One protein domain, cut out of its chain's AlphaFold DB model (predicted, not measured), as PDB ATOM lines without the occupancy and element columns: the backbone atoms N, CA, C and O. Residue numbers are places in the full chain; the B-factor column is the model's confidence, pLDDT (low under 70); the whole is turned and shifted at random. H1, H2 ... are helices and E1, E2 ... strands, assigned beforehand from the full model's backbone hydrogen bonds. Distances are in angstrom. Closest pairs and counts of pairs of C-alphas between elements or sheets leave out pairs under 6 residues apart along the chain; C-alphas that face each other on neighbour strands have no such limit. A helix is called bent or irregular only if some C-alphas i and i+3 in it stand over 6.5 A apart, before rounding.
ATOM      1  N   LYS A  40     155.543 116.732 131.092       94.62
ATOM      2  CA  LYS A  40     155.362 118.176 130.859       94.62
ATOM      3  C   LYS A  40     154.713 118.448 129.509       94.62
ATOM      4  O   LYS A  40     153.752 119.210 129.436       94.62
ATOM      5  N   ILE A  41     155.189 117.785 128.454       94.75
ATOM      6  CA  ILE A  41     154.641 117.943 127.102       94.75
ATOM      7  C   ILE A  41     153.158 117.559 127.055       94.75
ATOM      8  O   ILE A  41     152.345 118.323 126.540       94.75
ATOM      9  N   LYS A  42     152.779 116.414 127.638       93.94
ATOM     10  CA  LYS A  42     151.371 115.990 127.714       93.94
ATOM     11  C   LYS A  42     150.508 117.007 128.458       93.94
ATOM     12  O   LYS A  42     149.413 117.312 127.992       93.94
ATOM     13  N   SER A  43     150.995 117.553 129.574       93.94
ATOM     14  CA  SER A  43     150.287 118.602 130.312       93.94
ATOM     15  C   SER A  43     150.084 119.859 129.465       93.94
ATOM     16  O   SER A  43     148.973 120.376 129.437       93.94
ATOM     17  N   VAL A  44     151.104 120.315 128.730       91.50
ATOM     18  CA  VAL A  44     150.999 121.483 127.834       91.50
ATOM     19  C   VAL A  44     149.992 121.240 126.706       91.50
ATOM     20  O   VAL A  44     149.150 122.094 126.442       91.50
ATOM     21  N   ILE A  45     150.023 120.070 126.062       91.00
ATOM     22  CA  ILE A  45     149.081 119.719 124.983       91.00
ATOM     23  C   ILE A  45     147.633 119.653 125.505       91.00
ATOM     24  O   ILE A  45     146.700 120.027 124.801       91.00
ATOM     25  N   ALA A  46     147.422 119.217 126.749       90.31
ATOM     26  CA  ALA A  46     146.087 119.159 127.348       90.31
ATOM     27  C   ALA A  46     145.506 120.540 127.722       90.31
ATOM     28  O   ALA A  46     144.294 120.660 127.916       90.31
ATOM     29  N   MET A  47     146.345 121.575 127.842       85.00
ATOM     30  CA  MET A  47     145.916 122.951 128.108       85.00
ATOM     31  C   MET A  47     145.354 123.623 126.847       85.00
ATOM     32  O   MET A  47     145.529 123.140 125.732       85.00
ATOM     33  N   ASN A  48     144.697 124.772 127.027       77.75
ATOM     34  CA  ASN A  48     144.215 125.628 125.942       77.75
ATOM     35  C   ASN A  48     144.452 127.107 126.286       77.75
ATOM     36  O   ASN A  48     144.629 127.451 127.457       77.75
ATOM     37  N   GLY A  49     144.404 127.972 125.269       69.19
ATOM     38  CA  GLY A  49     144.453 129.426 125.438       69.19
ATOM     39  C   GLY A  49     145.752 129.924 126.074       69.19
ATOM     40  O   GLY A  49     146.822 129.354 125.868       69.19
ATOM     41  N   GLU A  50     145.647 130.989 126.864       68.44
ATOM     42  CA  GLU A  50     146.787 131.682 127.475       68.44
ATOM     43  C   GLU A  50     147.650 130.763 128.357       68.44
ATOM     44  O   GLU A  50     148.874 130.733 128.217       68.44
ATOM     45  N   SER A  51     147.030 129.930 129.199       73.38
ATOM     46  CA  SER A  51     147.751 128.993 130.073       73.38
ATOM     47  C   SER A  51     148.617 128.000 129.293       73.38
ATOM     48  O   SER A  51     149.703 127.646 129.752       73.38
ATOM     49  N   GLN A  52     148.171 127.572 128.104       79.75
ATOM     50  CA  GLN A  52     148.970 126.708 127.232       79.75
ATOM     51  C   GLN A  52     150.216 127.435 126.719       79.75
ATOM     52  O   GLN A  52     151.292 126.843 126.702       79.75
ATOM     53  N   ILE A  53     150.091 128.706 126.327       75.56
ATOM     54  CA  ILE A  53     151.213 129.510 125.823       75.56
ATOM     55  C   ILE A  53     152.242 129.768 126.926       75.56
ATOM     56  O   ILE A  53     153.439 129.574 126.711       75.56
ATOM     57  N   ILE A  54     151.787 130.128 128.130       77.38
ATOM     58  CA  ILE A  54     152.665 130.313 129.294       77.38
ATOM     59  C   ILE A  54     153.425 129.015 129.587       77.38
ATOM     60  O   ILE A  54     154.654 129.020 129.664       77.38
ATOM     61  N   ALA A  55     152.714 127.888 129.688       84.19
ATOM     62  CA  ALA A  55     153.332 126.598 129.975       84.19
ATOM     63  C   ALA A  55     154.278 126.139 128.849       84.19
ATOM     64  O   ALA A  55     155.358 125.620 129.127       84.19
ATOM     65  N   TYR A  56     153.924 126.391 127.585       85.38
ATOM     66  CA  TYR A  56     154.792 126.148 126.433       85.38
ATOM     67  C   TYR A  56     156.088 126.956 126.523       85.38
ATOM     68  O   TYR A  56     157.169 126.421 126.288       85.38
ATOM     69  N   ASN A  57     156.016 128.231 126.907       83.94
ATOM     70  CA  ASN A  57     157.195 129.083 127.026       83.94
ATOM     71  C   ASN A  57     158.185 128.598 128.094       83.94
ATOM     72  O   ASN A  57     159.386 128.818 127.929       83.94
ATOM     73  N   MET A  58     157.705 127.883 129.117       89.00
ATOM     74  CA  MET A  58     158.529 127.261 130.163       89.00
ATOM     75  C   MET A  58     159.214 125.955 129.727       89.00
ATOM     76  O   MET A  58     160.066 125.444 130.456       89.00
ATOM     77  N   LEU A  59     158.855 125.398 128.567       91.62
ATOM     78  CA  LEU A  59     159.488 124.196 128.031       91.62
ATOM     79  C   LEU A  59     160.920 124.463 127.560       91.62
ATOM     80  O   LEU A  59     161.259 125.560 127.102       91.62
ATOM     81  N   THR A  60     161.747 123.416 127.603       93.56
ATOM     82  CA  THR A  60     163.090 123.463 127.018       93.56
ATOM     83  C   THR A  60     163.018 123.534 125.489       93.56
ATOM     84  O   THR A  60     162.009 123.179 124.877       93.56
ATOM     85  N   ALA A  61     164.105 123.961 124.841       92.31
ATOM     86  CA  ALA A  61     164.191 123.963 123.380       92.31
ATOM     87  C   ALA A  61     163.975 122.556 122.782       92.31
ATOM     88  O   ALA A  61     163.297 122.412 121.765       92.31
ATOM     89  N   ALA A  62     164.485 121.517 123.452       94.38
ATOM     90  CA  ALA A  62     164.310 120.120 123.061       94.38
ATOM     91  C   ALA A  62     162.841 119.669 123.134       94.38
ATOM     92  O   ALA A  62     162.343 119.058 122.189       94.38
ATOM     93  N   ASP A  63     162.126 120.021 124.207       94.94
ATOM     94  CA  ASP A  63     160.698 119.711 124.352       94.94
ATOM     95  C   ASP A  63     159.860 120.413 123.268       94.94
ATOM     96  O   ASP A  63     158.982 119.806 122.650       94.94
ATOM     97  N   LYS A  64     160.157 121.692 122.993       93.62
ATOM     98  CA  LYS A  64     159.488 122.473 121.939       93.62
ATOM     99  C   LYS A  64     159.731 121.871 120.556       93.62
ATOM    100  O   LYS A  64     158.783 121.701 119.790       93.62
ATOM    101  N   PHE A  65     160.978 121.502 120.260       94.38
ATOM    102  CA  PHE A  65     161.335 120.796 119.033       94.38
ATOM    103  C   PHE A  65     160.573 119.477 118.906       94.38
ATOM    104  O   PHE A  65     160.006 119.205 117.849       94.38
ATOM    105  N   TYR A  66     160.497 118.689 119.982       95.06
ATOM    106  CA  TYR A  66     159.760 117.429 119.985       95.06
ATOM    107  C   TYR A  66     158.279 117.630 119.636       95.06
ATOM    108  O   TYR A  66     157.760 116.910 118.779       95.06
ATOM    109  N   ILE A  67     157.611 118.622 120.242       94.25
ATOM    110  CA  ILE A  67     156.200 118.944 119.961       94.25
ATOM    111  C   ILE A  67     156.000 119.225 118.470       94.25
ATOM    112  O   ILE A  67     155.152 118.603 117.827       94.25
ATOM    113  N   TRP A  68     156.791 120.138 117.906       94.25
ATOM    114  CA  TRP A  68     156.614 120.564 116.519       94.25
ATOM    115  C   TRP A  68     157.027 119.496 115.513       94.25
ATOM    116  O   TRP A  68     156.300 119.269 114.548       94.25
ATOM    117  N   ASN A  69     158.125 118.781 115.754       94.81
ATOM    118  CA  ASN A  69     158.549 117.687 114.886       94.81
ATOM    119  C   ASN A  69     157.512 116.550 114.864       94.81
ATOM    120  O   ASN A  69     157.137 116.090 113.788       94.81
ATOM    121  N   THR A  70     156.982 116.165 116.033       94.44
ATOM    122  CA  THR A  70     155.900 115.168 116.137       94.44
ATOM    123  C   THR A  70     154.652 115.640 115.395       94.44
ATOM    124  O   THR A  70     154.011 114.868 114.687       94.44
ATOM    125  N   LYS A  71     154.306 116.928 115.509       92.62
ATOM    126  CA  LYS A  71     153.149 117.486 114.810       92.62
ATOM    127  C   LYS A  71     153.309 117.442 113.288       92.62
ATOM    128  O   LYS A  71     152.371 117.043 112.600       92.62
ATOM    129  N   LEU A  72     154.476 117.817 112.761       93.69
ATOM    130  CA  LEU A  72     154.765 117.743 111.323       93.69
ATOM    131  C   LEU A  72     154.721 116.291 110.822       93.69
ATOM    132  O   LEU A  72     154.159 116.031 109.761       93.69
ATOM    133  N   GLU A  73     155.241 115.343 111.603       93.75
ATOM    134  CA  GLU A  73     155.179 113.909 111.300       93.75
ATOM    135  C   GLU A  73     153.733 113.391 111.245       93.75
ATOM    136  O   GLU A  73     153.367 112.670 110.315       93.75
ATOM    137  N   ILE A  74     152.886 113.786 112.203       92.06
ATOM    138  CA  ILE A  74     151.456 113.447 112.196       92.06
ATOM    139  C   ILE A  74     150.783 114.038 110.959       92.06
ATOM    140  O   ILE A  74     150.097 113.313 110.244       92.06
ATOM    141  N   LEU A  75     151.013 115.321 110.673       90.50
ATOM    142  CA  LEU A  75     150.402 116.025 109.546       90.50
ATOM    143  C   LEU A  75     150.758 115.386 108.189       90.50
ATOM    144  O   LEU A  75     149.929 115.345 107.286       90.50
ATOM    145  N   GLN A  76     151.962 114.829 108.047       91.31
ATOM    146  CA  GLN A  76     152.339 114.061 106.852       91.31
ATOM    147  C   GLN A  76     151.594 112.722 106.735       91.31
ATOM    148  O   GLN A  76     151.408 112.225 105.625       91.31
ATOM    149  N   ARG A  77     151.171 112.127 107.857       90.75
ATOM    150  CA  ARG A  77     150.509 110.814 107.907       90.75
ATOM    151  C   ARG A  77     148.988 110.870 107.793       90.75
ATOM    152  O   ARG A  77     148.403 109.850 107.442       90.75
ATOM    153  N   THR A  78     148.339 112.004 108.079       85.12
ATOM    154  CA  THR A  78     146.861 112.086 108.080       85.12
ATOM    155  C   THR A  78     146.237 111.902 106.696       85.12
ATOM    156  O   THR A  78     145.058 111.576 106.602       85.12
ATOM    157  N   GLY A  79     147.005 112.085 105.617       79.56
ATOM    158  CA  GLY A  79     146.508 111.976 104.240       79.56
ATOM    159  C   GLY A  79     145.635 113.155 103.790       79.56
ATOM    160  O   GLY A  79     145.141 113.149 102.668       79.56
ATOM    161  N   GLU A  80     145.473 114.178 104.632       88.44
ATOM    162  CA  GLU A  80     144.668 115.374 104.344       88.44
ATOM    163  C   GLU A  80     145.386 116.355 103.407       88.44
ATOM    164  O   GLU A  80     144.757 117.187 102.754       88.44
ATOM    165  N   LEU A  81     146.714 116.253 103.325       91.81
ATOM    166  CA  LEU A  81     147.543 117.135 102.518       91.81
ATOM    167  C   LEU A  81     147.656 116.662 101.070       91.81
ATOM    168  O   LEU A  81     147.967 115.497 100.806       91.81
ATOM    169  N   ASN A  82     147.543 117.600 100.128       93.00
ATOM    170  CA  ASN A  82     147.902 117.344  98.735       93.00
ATOM    171  C   ASN A  82     149.430 117.216  98.555       93.00
ATOM    172  O   ASN A  82     150.215 117.582  99.428       93.00
ATOM    173  N   ALA A  83     149.875 116.741  97.387       94.69
ATOM    174  CA  ALA A  83     151.292 116.464  97.128       94.69
ATOM    175  C   ALA A  83     152.227 117.672  97.357       94.69
ATOM    176  O   ALA A  83     153.329 117.503  97.879       94.69
ATOM    177  N   LYS A  84     151.796 118.895  97.009       95.19
ATOM    178  CA  LYS A  84     152.604 120.109  97.217       95.19
ATOM    179  C   LYS A  84     152.703 120.463  98.701       95.19
ATOM    180  O   LYS A  84     153.787 120.779  99.180       95.19
ATOM    181  N   GLN A  85     151.593 120.362  99.428       95.06
ATOM    182  CA  GLN A  85     151.557 120.577 100.875       95.06
ATOM    183  C   GLN A  85     152.405 119.536 101.620       95.06
ATOM    184  O   GLN A  85     153.173 119.898 102.505       95.06
ATOM    185  N   GLN A  86     152.334 118.257 101.234       95.00
ATOM    186  CA  GLN A  86     153.168 117.202 101.821       95.00
ATOM    187  C   GLN A  86     154.660 117.457 101.604       95.00
ATOM    188  O   GLN A  86     155.455 117.290 102.528       95.00
ATOM    189  N   HIS A  87     155.045 117.855 100.388       95.31
ATOM    190  CA  HIS A  87     156.433 118.192 100.081       95.31
ATOM    191  C   HIS A  87     156.929 119.353 100.948       95.31
ATOM    192  O   HIS A  87     157.968 119.238 101.588       95.31
ATOM    193  N   PHE A  88     156.132 120.415 101.054       95.06
ATOM    194  CA  PHE A  88     156.442 121.566 101.896       95.06
ATOM    195  C   PHE A  88     156.596 121.207 103.382       95.06
ATOM    196  O   PHE A  88     157.552 121.625 104.031       95.06
ATOM    197  N   VAL A  89     155.684 120.402 103.938       94.88
ATOM    198  CA  VAL A  89     155.758 119.973 105.346       94.88
ATOM    199  C   VAL A  89     156.997 119.114 105.609       94.88
ATOM    200  O   VAL A  89     157.585 119.204 106.687       94.88
ATOM    201  N   ARG A  90     157.428 118.317 104.627       95.69
ATOM    202  CA  ARG A  90     158.671 117.544 104.705       95.69
ATOM    203  C   ARG A  90     159.903 118.441 104.716       95.69
ATOM    204  O   ARG A  90     160.746 118.281 105.589       95.69
ATOM    205  N   GLU A  91     159.969 119.419 103.815       94.81
ATOM    206  CA  GLU A  91     161.062 120.398 103.763       94.81
ATOM    207  C   GLU A  91     161.180 121.176 105.085       94.81
ATOM    208  O   GLU A  91     162.267 121.332 105.645       94.81
ATOM    209  N   LEU A  92     160.045 121.585 105.662       93.06
ATOM    210  CA  LEU A  92     160.007 122.194 106.992       93.06
ATOM    211  C   LEU A  92     160.553 121.270 108.081       93.06
ATOM    212  O   LEU A  92     161.332 121.710 108.925       93.06
ATOM    213  N   GLN A  93     160.161 119.998 108.076       93.81
ATOM    214  CA  GLN A  93     160.629 119.034 109.066       93.81
ATOM    215  C   GLN A  93     162.141 118.786 108.950       93.81
ATOM    216  O   GLN A  93     162.844 118.726 109.956       93.81
ATOM    217  N   GLU A  94     162.657 118.682 107.726       92.88
ATOM    218  CA  GLU A  94     164.079 118.457 107.449       92.88
ATOM    219  C   GLU A  94     164.965 119.644 107.846       92.88
ATOM    220  O   GLU A  94     166.155 119.464 108.122       92.88
ATOM    221  N   THR A  95     164.391 120.846 107.918       90.25
ATOM    222  CA  THR A  95     165.093 122.102 108.231       90.25
ATOM    223  C   THR A  95     164.875 122.597 109.657       90.25
ATOM    224  O   THR A  95     165.649 123.428 110.139       90.25
ATOM    225  N   LEU A  96     163.875 122.069 110.368       90.06
ATOM    226  CA  LEU A  96     163.670 122.348 111.783       90.06
ATOM    227  C   LEU A  96     164.854 121.811 112.606       90.06
ATOM    228  O   LEU A  96     165.342 120.695 112.396       90.06
ATOM    229  N   ARG A  97     165.336 122.615 113.554       91.44
ATOM    230  CA  ARG A  97     166.439 122.279 114.465       91.44
ATOM    231  C   ARG A  97     166.086 122.746 115.877       91.44
ATOM    232  O   ARG A  97     165.187 123.565 116.057       91.44
ATOM    233  N   VAL A  98     166.772 122.197 116.880       91.69
ATOM    234  CA  VAL A  98     166.532 122.522 118.298       91.69
ATOM    235  C   VAL A  98     166.897 123.976 118.610       91.69
ATOM    236  O   VAL A  98     166.163 124.645 119.334       91.69
ATOM    237  N   ASP A  99     167.973 124.485 118.010       90.19
ATOM    238  CA  ASP A  99     168.481 125.851 118.204       90.19
ATOM    239  C   ASP A  99     167.501 126.946 117.744       90.19
ATOM    240  O   ASP A  99     167.562 128.076 118.227       90.19
ATOM    241  N   PHE A 100     166.516 126.621 116.899       87.62
ATOM    242  CA  PHE A 100     165.385 127.510 116.615       87.62
ATOM    243  C   PHE A 100     164.640 127.930 117.896       87.62
ATOM    244  O   PHE A 100     164.202 129.077 118.027       87.62
ATOM    245  N   PHE A 101     164.507 127.015 118.858       88.38
ATOM    246  CA  PHE A 101     163.746 127.223 120.092       88.38
ATOM    247  C   PHE A 101     164.594 127.742 121.257       88.38
ATOM    248  O   PHE A 101     164.068 127.952 122.353       88.38
ATOM    249  N   GLU A 102     165.894 127.956 121.053       89.00
ATOM    250  CA  GLU A 102     166.764 128.530 122.072       89.00
ATOM    251  C   GLU A 102     166.475 130.020 122.270       89.00
ATOM    252  O   GLU A 102     166.331 130.787 121.316       89.00
ATOM    253  N   LYS A 103     166.431 130.446 123.539       80.00
ATOM    254  CA  LYS A 103     166.245 131.856 123.906       80.00
ATOM    255  C   LYS A 103     167.402 132.723 123.398       80.00
ATOM    256  O   LYS A 103     167.189 133.823 122.898       80.00
ATOM    257  N   GLU A 104     168.623 132.203 123.492       83.44
ATOM    258  CA  GLU A 104     169.849 132.874 123.062       83.44
ATOM    259  C   GLU A 104     170.485 132.137 121.886       83.44
ATOM    260  O   GLU A 104     171.521 131.492 122.009       83.44
ATOM    261  N   ARG A 105     169.856 132.247 120.715       81.69
ATOM    262  CA  ARG A 105     170.395 131.644 119.491       81.69
ATOM    263  C   ARG A 105     171.777 132.205 119.153       81.69
ATOM    264  O   ARG A 105     172.002 133.422 119.247       81.69
ATOM    265  N   SER A 106     172.649 131.340 118.640       85.25
ATOM    266  CA  SER A 106     173.909 131.764 118.021       85.25
ATOM    267  C   SER A 106     173.653 132.770 116.891       85.25
ATOM    268  O   SER A 106     172.590 132.784 116.263       85.25
ATOM    269  N   ARG A 107     174.637 133.629 116.601       83.25
ATOM    270  CA  ARG A 107     174.533 134.599 115.498       83.25
ATOM    271  C   ARG A 107     174.219 133.910 114.165       83.25
ATOM    272  O   ARG A 107     173.316 134.347 113.461       83.25
ATOM    273  N   THR A 108     174.911 132.812 113.870       82.56
ATOM    274  CA  THR A 108     174.713 132.021 112.649       82.56
ATOM    275  C   THR A 108     173.295 131.459 112.559       82.56
ATOM    276  O   THR A 108     172.666 131.567 111.512       82.56
ATOM    277  N   ALA A 109     172.753 130.926 113.660       80.38
ATOM    278  CA  ALA A 109     171.377 130.430 113.695       80.38
ATOM    279  C   ALA A 109     170.364 131.563 113.461       80.38
ATOM    280  O   ALA A 109     169.418 131.404 112.689       80.38
ATOM    281  N   LYS A 110     170.577 132.743 114.064       81.00
ATOM    282  CA  LYS A 110     169.737 133.927 113.809       81.00
ATOM    283  C   LYS A 110     169.754 134.322 112.334       81.00
ATOM    284  O   LYS A 110     168.692 134.506 111.752       81.00
ATOM    285  N   GLU A 111     170.936 134.434 111.732       81.38
ATOM    286  CA  GLU A 111     171.094 134.793 110.317       81.38
ATOM    287  C   GLU A 111     170.420 133.767 109.393       81.38
ATOM    288  O   GLU A 111     169.656 134.151 108.506       81.38
ATOM    289  N   TYR A 112     170.618 132.471 109.656       83.19
ATOM    290  CA  TYR A 112     169.974 131.383 108.920       83.19
ATOM    291  C   TYR A 112     168.444 131.503 108.945       83.19
ATOM    292  O   TYR A 112     167.803 131.577 107.895       83.19
ATOM    293  N   TYR A 113     167.846 131.596 110.136       81.62
ATOM    294  CA  TYR A 113     166.390 131.658 110.277       81.62
ATOM    295  C   TYR A 113     165.783 132.966 109.764       81.62
ATOM    296  O   TYR A 113     164.697 132.940 109.184       81.62
ATOM    297  N   ASN A 114     166.488 134.092 109.900       81.12
ATOM    298  CA  ASN A 114     166.047 135.375 109.352       81.12
ATOM    299  C   ASN A 114     165.979 135.360 107.818       81.12
ATOM    300  O   ASN A 114     165.132 136.040 107.245       81.12
ATOM    301  N   SER A 115     166.840 134.584 107.153       82.56
ATOM    302  CA  SER A 115     166.779 134.400 105.701       82.56
ATOM    303  C   SER A 115     165.739 133.354 105.292       82.56
ATOM    304  O   SER A 115     165.012 133.547 104.320       82.56
ATOM    305  N   TYR A 116     165.678 132.236 106.015       84.19
ATOM    306  CA  TYR A 116     164.909 131.059 105.615       84.19
ATOM    307  C   TYR A 116     163.406 131.182 105.908       84.19
ATOM    308  O   TYR A 116     162.572 130.922 105.037       84.19
ATOM    309  N   LEU A 117     163.029 131.623 107.114       81.44
ATOM    310  CA  LEU A 117     161.622 131.646 107.537       81.44
ATOM    311  C   LEU A 117     160.732 132.533 106.661       81.44
ATOM    312  O   LEU A 117     159.634 132.086 106.327       81.44
ATOM    313  N   PRO A 118     161.141 133.750 106.239       82.00
ATOM    314  CA  PRO A 118     160.287 134.571 105.384       82.00
ATOM    315  C   PRO A 118     159.944 133.891 104.055       82.00
ATOM    316  O   PRO A 118     158.821 134.023 103.566       82.00
ATOM    317  N   GLN A 119     160.884 133.139 103.475       85.19
ATOM    318  CA  GLN A 119     160.640 132.384 102.249       85.19
ATOM    319  C   GLN A 119     159.658 131.237 102.497       85.19
ATOM    320  O   GLN A 119     158.664 131.125 101.777       85.19
ATOM    321  N   MET A 120     159.880 130.439 103.544       87.06
ATOM    322  CA  MET A 120     158.984 129.330 103.882       87.06
ATOM    323  C   MET A 120     157.572 129.800 104.208       87.06
ATOM    324  O   MET A 120     156.606 129.199 103.746       87.06
ATOM    325  N   LYS A 121     157.429 130.926 104.913       81.69
ATOM    326  CA  LYS A 121     156.132 131.565 105.162       81.69
ATOM    327  C   LYS A 121     155.405 131.909 103.867       81.69
ATOM    328  O   LYS A 121     154.232 131.575 103.726       81.69
ATOM    329  N   ARG A 122     156.092 132.538 102.907       84.19
ATOM    330  CA  ARG A 122     155.505 132.884 101.599       84.19
ATOM    331  C   ARG A 122     155.043 131.644 100.839       84.19
ATOM    332  O   ARG A 122     153.941 131.648 100.299       84.19
ATOM    333  N   ILE A 123     155.857 130.589 100.825       87.50
ATOM    334  CA  ILE A 123     155.489 129.320 100.188       87.50
ATOM    335  C   ILE A 123     154.275 128.713 100.907       87.50
ATOM    336  O   ILE A 123     153.288 128.393 100.251       87.50
ATOM    337  N   GLY A 124     154.288 128.643 102.240       86.94
ATOM    338  CA  GLY A 124     153.177 128.128 103.043       86.94
ATOM    339  C   GLY A 124     151.864 128.859 102.768       86.94
ATOM    340  O   GLY A 124     150.865 128.221 102.456       86.94
ATOM    341  N   LEU A 125     151.877 130.195 102.751       81.44
ATOM    342  CA  LEU A 125     150.701 131.015 102.426       81.44
ATOM    343  C   LEU A 125     150.180 130.820 100.991       81.44
ATOM    344  O   LEU A 125     149.021 131.116 100.719       81.44
ATOM    345  N   SER A 126     151.012 130.328 100.069       87.19
ATOM    346  CA  SER A 126     150.577 129.967  98.711       87.19
ATOM    347  C   SER A 126     149.974 128.558  98.617       87.19
ATOM    348  O   SER A 126     149.314 128.234  97.630       87.19
ATOM    349  N   LEU A 127     150.217 127.713  99.626       88.50
ATOM    350  CA  LEU A 127     149.817 126.305  99.659       88.50
ATOM    351  C   LEU A 127     148.672 126.016 100.633       88.50
ATOM    352  O   LEU A 127     147.986 125.008 100.472       88.50
ATOM    353  N   PHE A 128     148.483 126.865 101.637       83.38
ATOM    354  CA  PHE A 128     147.508 126.698 102.705       83.38
ATOM    355  C   PHE A 128     146.653 127.952 102.842       83.38
ATOM    356  O   PHE A 128     147.120 129.081 102.680       83.38
ATOM    357  N   THR A 129     145.395 127.755 103.210       79.88
ATOM    358  CA  THR A 129     144.528 128.835 103.671       79.88
ATOM    359  C   THR A 129     145.032 129.399 105.005       79.88
ATOM    360  O   THR A 129     145.692 128.696 105.774       79.88
ATOM    361  N   PRO A 130     144.675 130.644 105.361       73.38
ATOM    362  CA  PRO A 130     145.056 131.215 106.654       73.38
ATOM    363  C   PRO A 130     144.608 130.380 107.862       73.38
ATOM    364  O   PRO A 130     145.351 130.249 108.831       73.38
ATOM    365  N   SER A 131     143.424 129.762 107.802       72.56
ATOM    366  CA  SER A 131     142.927 128.878 108.863       72.56
ATOM    367  C   SER A 131     143.769 127.613 109.009       72.56
ATOM    368  O   SER A 131     144.093 127.225 110.129       72.56
ATOM    369  N   GLU A 132     144.165 126.989 107.897       80.88
ATOM    370  CA  GLU A 132     145.064 125.830 107.925       80.88
ATOM    371  C   GLU A 132     146.451 126.225 108.428       80.88
ATOM    372  O   GLU A 132     147.063 125.486 109.193       80.88
ATOM    373  N   MET A 133     146.931 127.411 108.053       81.94
ATOM    374  CA  MET A 133     148.204 127.938 108.528       81.94
ATOM    375  C   MET A 133     148.213 128.087 110.054       81.94
ATOM    376  O   MET A 133     149.146 127.629 110.715       81.94
ATOM    377  N   VAL A 134     147.146 128.647 110.631       74.88
ATOM    378  CA  VAL A 134     146.982 128.749 112.089       74.88
ATOM    379  C   VAL A 134     146.896 127.370 112.733       74.88
ATOM    380  O   VAL A 134     147.674 127.064 113.640       74.88
ATOM    381  N   ALA A 135     145.998 126.516 112.240       77.44
ATOM    382  CA  ALA A 135     145.765 125.196 112.813       77.44
ATOM    383  C   ALA A 135     147.029 124.323 112.797       77.44
ATOM    384  O   ALA A 135     147.304 123.614 113.768       77.44
ATOM    385  N   ASN A 136     147.833 124.403 111.734       84.75
ATOM    386  CA  ASN A 136     148.986 123.530 111.533       84.75
ATOM    387  C   ASN A 136     150.291 124.108 112.083       84.75
ATOM    388  O   ASN A 136     151.068 123.351 112.668       84.75
ATOM    389  N   PHE A 137     150.511 125.421 112.001       85.56
ATOM    390  CA  PHE A 137     151.821 126.019 112.290       85.56
ATOM    391  C   PHE A 137     151.822 127.057 113.415       85.56
ATOM    392  O   PHE A 137     152.906 127.405 113.868       85.56
ATOM    393  N   ALA A 138     150.663 127.510 113.911       78.31
ATOM    394  CA  ALA A 138     150.576 128.507 114.993       78.31
ATOM    395  C   ALA A 138     149.736 128.056 116.206       78.31
ATOM    396  O   ALA A 138     149.430 128.849 117.088       78.31
ATOM    397  N   SER A 139     149.361 126.779 116.263       79.00
ATOM    398  CA  SER A 139     148.662 126.159 117.395       79.00
ATOM    399  C   SER A 139     149.386 124.882 117.801       79.00
ATOM    400  O   SER A 139     149.867 124.160 116.933       79.00
ATOM    401  N   HIS A 153     143.404 135.233 122.696       42.44
ATOM    402  CA  HIS A 153     143.961 136.542 123.041       42.44
ATOM    403  C   HIS A 153     145.492 136.532 122.900       42.44
ATOM    404  O   HIS A 153     146.203 136.360 123.886       42.44
ATOM    405  N   CYS A 154     146.025 136.651 121.681       36.19
ATOM    406  CA  CYS A 154     147.478 136.703 121.472       36.19
ATOM    407  C   CYS A 154     147.948 137.882 120.619       36.19
ATOM    408  O   CYS A 154     147.617 137.993 119.444       36.19
ATOM    409  N   GLY A 155     148.839 138.653 121.238       45.50
ATOM    410  CA  GLY A 155     149.728 139.683 120.720       45.50
ATOM    411  C   GLY A 155     150.476 139.455 119.379       45.50
ATOM    412  O   GLY A 155     151.679 139.374 119.441       45.50
ATOM    413  N   CYS A 156     149.944 139.445 118.154       43.12
ATOM    414  CA  CYS A 156     150.748 139.371 116.902       43.12
ATOM    415  C   CYS A 156     151.590 140.598 116.456       43.12
ATOM    416  O   CYS A 156     151.144 141.737 116.479       43.12
ATOM    417  N   ASN A 157     152.766 140.355 115.868       43.72
ATOM    418  CA  ASN A 157     153.602 141.389 115.251       43.72
ATOM    419  C   ASN A 157     153.031 141.996 113.964       43.72
ATOM    420  O   ASN A 157     152.885 141.296 112.969       43.72
ATOM    421  N   THR A 158     152.808 143.316 113.941       41.59
ATOM    422  CA  THR A 158     152.357 144.067 112.748       41.59
ATOM    423  C   THR A 158     153.352 144.042 111.586       41.59
ATOM    424  O   THR A 158     152.966 144.265 110.443       41.59
ATOM    425  N   SER A 159     154.630 143.779 111.866       44.00
ATOM    426  CA  SER A 159     155.692 143.635 110.862       44.00
ATOM    427  C   SER A 159     155.862 142.190 110.394       44.00
ATOM    428  O   SER A 159     156.589 141.942 109.431       44.00
ATOM    429  N   ASP A 160     155.221 141.231 111.069       49.12
ATOM    430  CA  ASP A 160     155.283 139.833 110.683       49.12
ATOM    431  C   ASP A 160     154.118 139.493 109.750       49.12
ATOM    432  O   ASP A 160     152.943 139.763 110.003       49.12
ATOM    433  N   SER A 161     154.484 138.878 108.632       43.56
ATOM    434  CA  SER A 161     153.644 138.441 107.517       43.56
ATOM    435  C   SER A 161     152.408 137.599 107.884       43.56
ATOM    436  O   SER A 161     151.590 137.312 107.014       43.56
ATOM    437  N   TRP A 162     152.232 137.218 109.149       47.88
ATOM    438  CA  TRP A 162     151.040 136.523 109.633       47.88
ATOM    439  C   TRP A 162     149.790 137.417 109.701       47.88
ATOM    440  O   TRP A 162     148.675 136.923 109.544       47.88
ATOM    441  N   CYS A 163     149.953 138.739 109.834       42.91
ATOM    442  CA  CYS A 163     148.837 139.692 109.749       42.91
ATOM    443  C   CYS A 163     148.500 140.117 108.307       42.91
ATOM    444  O   CYS A 163     147.660 140.983 108.094       42.91
ATOM    445  N   VAL A 164     149.075 139.483 107.279       38.25
ATOM    446  CA  VAL A 164     148.798 139.825 105.866       38.25
ATOM    447  C   VAL A 164     147.357 139.487 105.446       38.25
ATOM    448  O   VAL A 164     146.895 139.939 104.401       38.25
ATOM    449  N   THR A 165     146.601 138.744 106.263       34.84
ATOM    450  CA  THR A 165     145.204 138.388 105.965       34.84
ATOM    451  C   THR A 165     144.166 138.872 106.983       34.84
ATOM    452  O   THR A 165     143.027 138.410 106.892       34.84
ATOM    453  N   GLY A 166     144.513 139.759 107.929       37.53
ATOM    454  CA  GLY A 166     143.595 140.286 108.954       37.53
ATOM    455  C   GLY A 166     144.099 141.556 109.662       37.53
ATOM    456  O   GLY A 166     145.281 141.875 109.602       37.53
ATOM    457  N   ASP A 167     143.200 142.276 110.333       39.38
ATOM    458  CA  ASP A 167     143.499 143.454 111.152       39.38
ATOM    459  C   ASP A 167     144.282 143.044 112.411       39.38
ATOM    460  O   ASP A 167     143.915 142.093 113.103       39.38
ATOM    461  N   CYS A 168     145.363 143.767 112.719       42.16
ATOM    462  CA  CYS A 168     146.171 143.542 113.914       42.16
ATOM    463  C   CYS A 168     145.655 144.382 115.097       42.16
ATOM    464  O   CYS A 168     145.808 145.603 115.078       42.16
ATOM    465  N   TYR A 169     145.098 143.768 116.144       44.50
ATOM    466  CA  TYR A 169     144.611 144.476 117.336       44.50
ATOM    467  C   TYR A 169     145.679 144.499 118.434       44.50
ATOM    468  O   TYR A 169     146.041 143.469 118.987       44.50
ATOM    469  N   SER A 170     146.207 145.679 118.765       39.84
ATOM    470  CA  SER A 170     147.216 145.839 119.815       39.84
ATOM    471  C   SER A 170     146.597 145.799 121.215       39.84
ATOM    472  O   SER A 170     145.968 146.773 121.620       39.84
ATOM    473  N   PHE A 171     146.826 144.735 121.988       41.72
ATOM    474  CA  PHE A 171     146.639 144.759 123.443       41.72
ATOM    475  C   PHE A 171     147.755 143.981 124.156       41.72
ATOM    476  O   PHE A 171     148.120 142.893 123.730       41.72
ATOM    477  N   TYR A 172     148.303 144.602 125.211       42.75
ATOM    478  CA  TYR A 172     149.218 144.071 126.236       42.75
ATOM    479  C   TYR A 172     150.134 142.893 125.831       42.75
ATOM    480  O   TYR A 172     150.070 141.832 126.437       42.75
ATOM    481  N   CYS A 173     151.034 143.087 124.862       42.38
ATOM    482  CA  CYS A 173     152.260 142.284 124.764       42.38
ATOM    483  C   CYS A 173     153.460 143.225 124.883       42.38
ATOM    484  O   CYS A 173     153.535 144.238 124.181       42.38
ATOM    485  N   SER A 174     154.376 142.928 125.803       47.22
ATOM    486  CA  SER A 174     155.676 143.587 125.846       47.22
ATOM    487  C   SER A 174     156.486 143.132 124.628       47.22
ATOM    488  O   SER A 174     156.363 141.992 124.191       47.22
ATOM    489  N   SER A 175     157.362 143.979 124.082       47.72
ATOM    490  CA  SER A 175     158.248 143.596 122.965       47.72
ATOM    491  C   SER A 175     159.236 142.464 123.302       47.72
ATOM    492  O   SER A 175     160.014 142.058 122.440       47.72
ATOM    493  N   ALA A 176     159.233 141.974 124.546       49.69
ATOM    494  CA  ALA A 176     160.019 140.839 125.009       49.69
ATOM    495  C   ALA A 176     159.206 139.534 125.104       49.69
ATOM    496  O   ALA A 176     159.801 138.473 125.307       49.69
ATOM    497  N   ASP A 177     157.880 139.590 124.963       50.91
ATOM    498  CA  ASP A 177     157.024 138.415 125.084       50.91
ATOM    499  C   ASP A 177     157.154 137.564 123.810       50.91
ATOM    500  O   ASP A 177     157.117 138.077 122.695       50.91
ATOM    501  N   SER A 178     157.344 136.253 123.952       55.69
ATOM    502  CA  SER A 178     157.396 135.282 122.847       55.69
ATOM    503  C   SER A 178     156.211 134.323 122.935       55.69
ATOM    504  O   SER A 178     155.643 134.149 124.011       55.69
ATOM    505  N   GLY A 179     155.860 133.653 121.841       56.06
ATOM    506  CA  GLY A 179     154.751 132.687 121.842       56.06
ATOM    507  C   GLY A 179     153.709 132.945 120.764       56.06
ATOM    508  O   GLY A 179     152.558 132.564 120.931       56.06
ATOM    509  N   CYS A 180     154.086 133.632 119.688       56.62
ATOM    510  CA  CYS A 180     153.196 133.965 118.583       56.62
ATOM    511  C   CYS A 180     153.663 133.339 117.268       56.62
ATOM    512  O   CYS A 180     154.806 132.893 117.140       56.62
ATOM    513  N   GLY A 181     152.747 133.335 116.296       65.81
ATOM    514  CA  GLY A 181     153.035 133.042 114.898       65.81
ATOM    515  C   GLY A 181     153.636 131.659 114.668       65.81
ATOM    516  O   GLY A 181     153.190 130.665 115.249       65.81
ATOM    517  N   TRP A 182     154.623 131.586 113.781       75.12
ATOM    518  CA  TRP A 182     155.164 130.313 113.321       75.12
ATOM    519  C   TRP A 182     155.866 129.553 114.456       75.12
ATOM    520  O   TRP A 182     156.828 130.027 115.063       75.12
ATOM    521  N   TRP A 183     155.378 128.347 114.739       80.62
ATOM    522  CA  TRP A 183     155.832 127.470 115.817       80.62
ATOM    523  C   TRP A 183     155.838 128.112 117.215       80.62
ATOM    524  O   TRP A 183     156.570 127.654 118.092       80.62
ATOM    525  N   LEU A 184     155.043 129.168 117.431       71.25
ATOM    526  CA  LEU A 184     155.067 129.985 118.654       71.25
ATOM    527  C   LEU A 184     156.472 130.540 118.980       71.25
ATOM    528  O   LEU A 184     156.794 130.811 120.136       71.25
ATOM    529  N   GLY A 185     157.335 130.670 117.968       71.00
ATOM    530  CA  GLY A 185     158.727 131.098 118.114       71.00
ATOM    531  C   GLY A 185     158.945 132.593 117.889       71.00
ATOM    532  O   GLY A 185     160.075 133.066 118.022       71.00
ATOM    533  N   GLU A 186     157.898 133.328 117.517       68.25
ATOM    534  CA  GLU A 186     157.981 134.749 117.188       68.25
ATOM    535  C   GLU A 186     157.635 135.629 118.385       68.25
ATOM    536  O   GLU A 186     156.906 135.232 119.306       68.25
ATOM    537  N   ILE A 187     158.201 136.836 118.352       60.59
ATOM    538  CA  ILE A 187     157.947 137.892 119.328       60.59
ATOM    539  C   ILE A 187     156.499 138.376 119.172       60.59
ATOM    540  O   ILE A 187     155.983 138.519 118.061       60.59
ATOM    541  N   CYS A 188     155.866 138.604 120.313       52.00
ATOM    542  CA  CYS A 188     154.501 139.054 120.510       52.00
ATOM    543  C   CYS A 188     154.421 140.601 120.464       52.00
ATOM    544  O   CYS A 188     155.110 141.261 121.238       52.00
ATOM    545  N   ASN A 189     153.576 141.208 119.612       48.16
ATOM    546  CA  ASN A 189     153.211 142.641 119.641       48.16
ATOM    547  C   ASN A 189     151.821 143.050 119.030       48.16
ATOM    548  O   ASN A 189     151.748 144.114 118.418       48.16
ATOM    549  N   GLY A 190     150.707 142.297 119.194       42.41
ATOM    550  CA  GLY A 190     149.359 142.618 118.584       42.41
ATOM    551  C   GLY A 190     148.201 141.555 118.501       42.41
ATOM    552  O   GLY A 190     147.837 140.994 119.496       42.41
ATOM    553  N   PHE A 191     147.509 141.237 117.399       39.00
ATOM    554  CA  PHE A 191     146.604 140.039 117.260       39.00
ATOM    555  C   PHE A 191     145.999 140.060 115.868       39.00
ATOM    556  O   PHE A 191     145.299 141.016 115.569       39.00
ATOM    557  N   CYS A 192     146.208 139.049 115.024       40.03
ATOM    558  CA  CYS A 192     145.638 139.055 113.673       40.03
ATOM    559  C   CYS A 192     144.190 138.512 113.679       40.03
ATOM    560  O   CYS A 192     143.989 137.301 113.778       40.03
ATOM    561  N   ALA A 193     143.185 139.379 113.514       36.19
ATOM    562  CA  ALA A 193     141.777 139.001 113.339       36.19
ATOM    563  C   ALA A 193     141.298 139.327 111.919       36.19
ATOM    564  O   ALA A 193     141.548 140.416 111.412       36.19
ATOM    565  N   ARG A 194     140.552 138.433 111.265       32.31
ATOM    566  CA  ARG A 194     139.777 138.827 110.075       32.31
ATOM    567  C   ARG A 194     138.532 139.601 110.510       32.31
ATOM    568  O   ARG A 194     137.885 139.190 111.469       32.31
TER     569      ARG A 194
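Overview. This is residues 40 to 139 and 153 to 194 of the 195 residues of an uncharacterized protein of Flavobacterium sp. 40-81 (UniProt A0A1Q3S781). H6b, one arm of the longest helix, lies side by side with H4, and H4 with H3; together they make an angled wall with H4 at its corner. The chain from residue 153 to 194, with H8 and E1, covers the open side, residues 181 to 194 reaching into the middle, and the hairpin of H1 and H2 lies beyond H3. The 142 printed residues, mostly helix, hold eight named helices, H1 to H8, then one named strand, E1. The whole is compact, with a radius of gyration of the C-alphas of 14.7 A and spans of 40 by 35 by 33 A.

Along the chain. Find C-alpha 107 at (174.533, 134.599, 115.498), where H6, residues 107 to 127, begins. Assigned as one helix by its hydrogen bonds, it is bent: C-alphas 115 and 118 are 6.5 A apart, between arms H6a, 107 to 115, and H6b, 118 to 127. H3, 61 to 77, spans 24.5 A; H4, 83 to 95, 18.6 A. Look for H1 at 40 to 46, H2 at 49 to 57, H5 at 98 to 101, H7 at 130 to 137, irregular H8 at 161 to 165, with C-alphas 162 and 165 7.1 A apart, and E1 at 178 to 180, which ends with C-alpha 180 at (153.196, 133.965, 118.583).

Arrangement. H6b touches H4 at Leu 127 and Gln 85, C-alphas 6.1 A apart. H3 and H4 form a hairpin, closest C-alphas Gln 76 and Gln 86, 6.0 A. Every O i to N i+4 pair is within hydrogen-bond range in H1 to H4, H6a, H6b and H7; H8 has 0 of 1, but 1 of 2 O i to N i+3 pairs, and H5 is too short.

Size, cuts and confidence. Residues 140 to 152 are not printed; C-alphas 139 and 153 are 12.7 A apart. The link from H8 to E1 is long. Residues 49 to 50, 153 to 181 and 186 to 194 have pLDDT under 70.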